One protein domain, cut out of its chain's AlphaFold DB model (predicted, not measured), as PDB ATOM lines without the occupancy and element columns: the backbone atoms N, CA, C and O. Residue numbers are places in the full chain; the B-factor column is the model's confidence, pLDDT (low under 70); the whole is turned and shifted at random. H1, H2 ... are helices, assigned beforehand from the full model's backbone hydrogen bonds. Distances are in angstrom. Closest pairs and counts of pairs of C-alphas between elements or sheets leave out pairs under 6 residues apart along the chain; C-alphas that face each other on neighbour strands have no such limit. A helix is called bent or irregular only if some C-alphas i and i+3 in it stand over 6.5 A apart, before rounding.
ATOM      1  N   SER A  25     102.535 107.748  72.889       86.81
ATOM      2  CA  SER A  25     102.809 108.021  71.474       86.81
ATOM      3  C   SER A  25     103.035 109.507  71.185       86.81
ATOM      4  O   SER A  25     103.915 109.837  70.402       86.81
ATOM      5  N   PHE A  26     102.297 110.408  71.843       89.06
ATOM      6  CA  PHE A  26     102.457 111.853  71.668       89.06
ATOM      7  C   PHE A  26     103.810 112.353  72.193       89.06
ATOM      8  O   PHE A  26     104.474 113.162  71.548       89.06
ATOM      9  N   MET A  27     104.255 111.818  73.334       92.19
ATOM     10  CA  MET A  27     105.568 112.127  73.905       92.19
ATOM     11  C   MET A  27     106.700 111.624  72.996       92.19
ATOM     12  O   MET A  27     107.658 112.353  72.748       92.19
ATOM     13  N   ILE A  28     106.563 110.418  72.430       94.06
ATOM     14  CA  ILE A  28     107.524 109.862  71.463       94.06
ATOM     15  C   ILE A  28     107.603 110.737  70.208       94.06
ATOM     16  O   ILE A  28     108.703 111.034  69.744       94.06
ATOM     17  N   THR A  29     106.468 111.205  69.680       94.12
ATOM     18  CA  THR A  29     106.455 112.137  68.542       94.12
ATOM     19  C   THR A  29     107.204 113.432  68.859       94.12
ATOM     20  O   THR A  29     107.945 113.917  68.007       94.12
ATOM     21  N   ALA A  30     107.075 113.974  70.074       94.38
ATOM     22  CA  ALA A  30     107.824 115.161  70.484       94.38
ATOM     23  C   ALA A  30     109.340 114.907  70.524       94.38
ATOM     24  O   ALA A  30     110.106 115.703  69.984       94.38
ATOM     25  N   ILE A  31     109.771 113.774  71.089       95.12
ATOM     26  CA  ILE A  31     111.189 113.378  71.127       95.12
ATOM     27  C   ILE A  31     111.748 113.220  69.708       95.12
ATOM     28  O   ILE A  31     112.805 113.767  69.391       95.12
ATOM     29  N   LEU A  32     111.023 112.512  68.836       96.75
ATOM     30  CA  LEU A  32     111.418 112.332  67.440       96.75
ATOM     31  C   LEU A  32     111.482 113.666  66.693       96.75
ATOM     32  O   LEU A  32     112.437 113.895  65.959       96.75
ATOM     33  N   GLY A  33     110.519 114.561  66.910       95.31
ATOM     34  CA  GLY A  33     110.516 115.897  66.317       95.31
ATOM     35  C   GLY A  33     111.746 116.719  66.707       95.31
ATOM     36  O   GLY A  33     112.370 117.331  65.840       95.31
ATOM     37  N   ILE A  34     112.153 116.679  67.982       96.00
ATOM     38  CA  ILE A  34     113.385 117.338  68.451       96.00
ATOM     39  C   ILE A  34     114.614 116.728  67.768       96.00
ATOM     40  O   ILE A  34     115.440 117.469  67.235       96.00
ATOM     41  N   LEU A  35     114.725 115.395  67.739       96.81
ATOM     42  CA  LEU A  35     115.855 114.695  67.118       96.81
ATOM     43  C   LEU A  35     115.970 115.020  65.624       96.81
ATOM     44  O   LEU A  35     117.035 115.423  65.161       96.81
ATOM     45  N   ILE A  36     114.871 114.909  64.876       96.00
ATOM     46  CA  ILE A  36     114.835 115.226  63.443       96.00
ATOM     47  C   ILE A  36     115.212 116.691  63.218       96.00
ATOM     48  O   ILE A  36     115.988 117.004  62.314       96.00
ATOM     49  N   SER A  37     114.707 117.594  64.058       95.44
ATOM     50  CA  SER A  37     115.008 119.009  63.907       95.44
ATOM     51  C   SER A  37     116.486 119.323  64.154       95.44
ATOM     52  O   SER A  37     117.076 120.078  63.385       95.44
ATOM     53  N   ILE A  38     117.117 118.713  65.163       95.19
ATOM     54  CA  ILE A  38     118.545 118.915  65.460       95.19
ATOM     55  C   ILE A  38     119.433 118.305  64.369       95.19
ATOM     56  O   ILE A  38     120.340 118.974  63.877       95.19
ATOM     57  N   TYR A  39     119.193 117.045  64.000       95.31
ATOM     58  CA  TYR A  39     120.095 116.310  63.110       95.31
ATOM     59  C   TYR A  39     119.896 116.648  61.634       95.31
ATOM     60  O   TYR A  39     120.868 116.643  60.882       95.31
ATOM     61  N   TRP A  40     118.663 116.936  61.211       94.75
ATOM     62  CA  TRP A  40     118.350 117.120  59.796       94.75
ATOM     63  C   TRP A  40     117.981 118.563  59.453       94.75
ATOM     64  O   TRP A  40     118.547 119.136  58.522       94.75
ATOM     65  N   VAL A  41     117.087 119.199  60.214       93.12
ATOM     66  CA  VAL A  41     116.579 120.528  59.828       93.12
ATOM     67  C   VAL A  41     117.569 121.647  60.152       93.12
ATOM     68  O   VAL A  41     117.799 122.521  59.318       93.12
ATOM     69  N   TYR A  42     118.188 121.621  61.331       92.62
ATOM     70  CA  TYR A  42     119.135 122.641  61.779       92.62
ATOM     71  C   TYR A  42     120.325 122.870  60.823       92.62
ATOM     72  O   TYR A  42     120.627 124.038  60.555       92.62
ATOM     73  N   PRO A  43     120.981 121.833  60.249       93.19
ATOM     74  CA  PRO A  43     122.043 122.051  59.265       93.19
ATOM     75  C   PRO A  43     121.537 122.606  57.926       93.19
ATOM     76  O   PRO A  43     122.284 123.319  57.260       93.19
ATOM     77  N   GLN A  44     120.289 122.332  57.530       94.00
ATOM     78  CA  GLN A  44     119.716 122.889  56.297       94.00
ATOM     79  C   GLN A  44     119.238 124.334  56.475       94.00
ATOM     80  O   GLN A  44     119.415 125.168  55.589       94.00
ATOM     81  N   SER A  45     118.625 124.650  57.616       92.19
ATOM     82  CA  SER A  45     118.202 126.004  57.953       92.19
ATOM     83  C   SER A  45     118.129 126.197  59.460       92.19
ATOM     84  O   SER A  45     117.269 125.638  60.145       92.19
ATOM     85  N   LYS A  46     118.998 127.074  59.971       92.50
ATOM     86  CA  LYS A  46     119.072 127.397  61.401       92.50
ATOM     87  C   LYS A  46     117.763 127.986  61.932       92.50
ATOM     88  O   LYS A  46     117.350 127.636  63.031       92.50
ATOM     89  N   ASN A  47     117.096 128.830  61.140       95.38
ATOM     90  CA  ASN A  47     115.844 129.476  61.540       95.38
ATOM     91  C   ASN A  47     114.734 128.436  61.734       95.38
ATOM     92  O   ASN A  47     114.154 128.353  62.813       95.38
ATOM     93  N   TYR A  48     114.497 127.589  60.726       93.12
ATOM     94  CA  TYR A  48     113.457 126.559  60.808       93.12
ATOM     95  C   TYR A  48     113.786 125.477  61.840       93.12
ATOM     96  O   TYR A  48     112.902 125.070  62.591       93.12
ATOM     97  N   GLY A  49     115.052 125.057  61.938       93.69
ATOM     98  CA  GLY A  49     115.479 124.081  62.940       93.69
ATOM     99  C   GLY A  49     115.224 124.573  64.366       93.69
ATOM    100  O   GLY A  49     114.668 123.838  65.184       93.69
ATOM    101  N   LEU A  50     115.552 125.836  64.654       95.31
ATOM    102  CA  LEU A  50     115.319 126.436  65.967       95.31
ATOM    103  C   LEU A  50     113.821 126.584  66.275       95.31
ATOM    104  O   LEU A  50     113.395 126.255  67.382       95.31
ATOM    105  N   THR A  51     113.008 127.004  65.299       96.25
ATOM    106  CA  THR A  51     111.548 127.085  65.465       96.25
ATOM    107  C   THR A  51     110.933 125.719  65.766       96.25
ATOM    108  O   THR A  51     110.148 125.595  66.705       96.25
ATOM    109  N   PHE A  52     111.304 124.675  65.024       95.56
ATOM    110  CA  PHE A  52     110.769 123.336  65.262       95.56
ATOM    111  C   PHE A  52     111.235 122.747  66.593       95.56
ATOM    112  O   PHE A  52     110.411 122.180  67.306       95.56
ATOM    113  N   ILE A  53     112.504 122.932  66.978       95.69
ATOM    114  CA  ILE A  53     112.988 122.513  68.304       95.69
ATOM    115  C   ILE A  53     112.150 123.176  69.400       95.69
ATOM    116  O   ILE A  53     111.712 122.489  70.318       95.69
ATOM    117  N   LEU A  54     111.877 124.478  69.286       96.56
ATOM    118  CA  LEU A  54     111.074 125.209  70.266       96.56
ATOM    119  C   LEU A  54     109.643 124.655  70.362       96.56
ATOM    120  O   LEU A  54     109.154 124.399  71.463       96.56
ATOM    121  N   ILE A  55     108.987 124.424  69.223       96.62
ATOM    122  CA  ILE A  55     107.625 123.871  69.179       96.62
ATOM    123  C   ILE A  55     107.591 122.471  69.802       96.62
ATOM    124  O   ILE A  55     106.763 122.204  70.675       96.62
ATOM    125  N   PHE A  56     108.500 121.582  69.399       96.12
ATOM    126  CA  PHE A  56     108.542 120.224  69.932       96.12
ATOM    127  C   PHE A  56     108.955 120.184  71.408       96.12
ATOM    128  O   PHE A  56     108.455 119.335  72.143       96.12
ATOM    129  N   ALA A  57     109.785 121.118  71.877       95.75
ATOM    130  CA  ALA A  57     110.118 121.253  73.292       95.75
ATOM    131  C   ALA A  57     108.897 121.655  74.132       95.75
ATOM    132  O   ALA A  57     108.623 121.029  75.156       95.75
ATOM    133  N   ILE A  58     108.109 122.640  73.684       96.19
ATOM    134  CA  ILE A  58     106.854 123.023  74.356       96.19
ATOM    135  C   ILE A  58     105.876 121.842  74.362       96.19
ATOM    136  O   ILE A  58     105.270 121.533  75.389       96.19
ATOM    137  N   MET A  59     105.765 121.138  73.234       94.75
ATOM    138  CA  MET A  59     104.928 119.947  73.104       94.75
ATOM    139  C   MET A  59     105.368 118.818  74.050       94.75
ATOM    140  O   MET A  59     104.529 118.170  74.679       94.75
ATOM    141  N   PHE A  60     106.678 118.614  74.203       94.31
ATOM    142  CA  PHE A  60     107.252 117.643  75.130       94.31
ATOM    143  C   PHE A  60     106.903 117.986  76.581       94.31
ATOM    144  O   PHE A  60     106.387 117.128  77.300       94.31
ATOM    145  N   VAL A  61     107.082 119.245  76.991       93.38
ATOM    146  CA  VAL A  61     106.714 119.715  78.337       93.38
ATOM    147  C   VAL A  61     105.215 119.545  78.588       93.38
ATOM    148  O   VAL A  61     104.828 119.017  79.629       93.38
ATOM    149  N   ALA A  62     104.365 119.915  77.629       91.94
ATOM    150  CA  ALA A  62     102.922 119.717  77.741       91.94
ATOM    151  C   ALA A  62     102.566 118.233  77.948       91.94
ATOM    152  O   ALA A  62     101.755 117.902  78.818       91.94
ATOM    153  N   SER A  63     103.219 117.332  77.203       90.31
ATOM    154  CA  SER A  63     103.025 115.884  77.342       90.31
ATOM    155  C   SER A  63     103.464 115.361  78.713       90.31
ATOM    156  O   SER A  63     102.724 114.611  79.349       90.31
ATOM    157  N   ALA A  64     104.613 115.822  79.214       88.44
ATOM    158  CA  ALA A  64     105.153 115.425  80.508       88.44
ATOM    159  C   ALA A  64     104.263 115.908  81.667       88.44
ATOM    160  O   ALA A  64     103.983 115.164  82.611       88.44
ATOM    161  N   VAL A  65     103.741 117.133  81.578       87.44
ATOM    162  CA  VAL A  65     102.790 117.661  82.566       87.44
ATOM    163  C   VAL A  65     101.472 116.884  82.526       87.44
ATOM    164  O   VAL A  65     100.907 116.580  83.575       87.44
ATOM    165  N   SER A  66     100.986 116.515  81.340       85.44
ATOM    166  CA  SER A  66      99.754 115.731  81.222       85.44
ATOM    167  C   SER A  66      99.892 114.317  81.788       85.44
ATOM    168  O   SER A  66      98.913 113.788  82.313       85.44
ATOM    169  N   ALA A  67     101.075 113.708  81.686       81.56
ATOM    170  CA  ALA A  67     101.333 112.382  82.237       81.56
ATOM    171  C   ALA A  67     101.417 112.391  83.774       81.56
ATOM    172  O   ALA A  67     100.988 111.439  84.415       81.56
ATOM    173  N   THR A  68     101.921 113.472  84.374       78.56
ATOM    174  CA  THR A  68     102.120 113.572  85.835       78.56
ATOM    175  C   THR A  68     100.880 114.028  86.608       78.56
ATOM    176  O   THR A  68     100.772 113.768  87.802       78.56
ATOM    177  N   LYS A  69      99.932 114.707  85.952       68.56
ATOM    178  CA  LYS A  69      98.701 115.236  86.574       68.56
ATOM    179  C   LYS A  69      97.506 114.273  86.496       68.56
ATOM    180  O   LYS A  69      96.436 114.609  87.000       68.56
ATOM    181  N   ALA A  70      97.650 113.122  85.836       63.34
ATOM    182  CA  ALA A  70      96.549 112.185  85.643       63.34
ATOM    183  C   ALA A  70      96.296 111.359  86.924       63.34
ATOM    184  O   ALA A  70      97.221 110.707  87.410       63.34
TER     185      ALA A  70
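This is residues 25 to 70 of the 75 residues of an uncharacterized protein of Candidatus Woesearchaeota archaeon (UniProt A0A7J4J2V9). This is a long helical hairpin: H1 runs one way, the chain turns sharply at one end of the rod, and H2 folds back side by side with it. H2 is the longer of the two, and its last residues reach beyond the first residues of H1, where the hairpin is open. The printed part has 46 residues with two named helices, H1 then H2, and no named strand; its class is all helix. The whole is only just loose, close to compact, with a radius of gyration of the C-alphas of 11.4 A, and the C-alphas span 39 by 15 by 8 A.

Find C-alpha 25 at (102.809, 108.021, 71.474); from there H1, residues 25 to 44, runs 27.2 A to C-alpha 44 at (119.716, 122.889, 56.297). Near residue 38 you will find a kink of 39 degrees in H1. H1 is irregular, but only just: C-alphas 39 and 42 are 6.54 A apart. Pass Ser 45 and you reach H2, residues 46 to 68, which runs 32.8 A to C-alpha 68 at (102.120, 113.572, 85.835).

Look first at Tyr 42 and Gly 49, whose C-alphas are the closest of H1 and H2, 4.1 A apart. The two helices touch, with 30 pairs of C-alphas within 8 A and their centres 9.4 A apart. Their lines stand at a shallow tilt of 15 degrees, and they run opposite ways as a helical hairpin. Along the backbone of H2 every O i to N i+4 pair is within hydrogen-bond range; in H1 13 of 16 are.

The outline is a rod, and its two farthest C-alphas are those of Gln 44 and Ala 70, 38.9 A apart. The C-alphas of Ser 25 and Ala 70, the first and last printed, are 16.0 A apart. The printed part has no cut, and the link from H1 to H2 is tight, with 1 residue between them. In the B-factor column the mean pLDDT of the printed part is 91.9, and residues 69 to 70 are under 70.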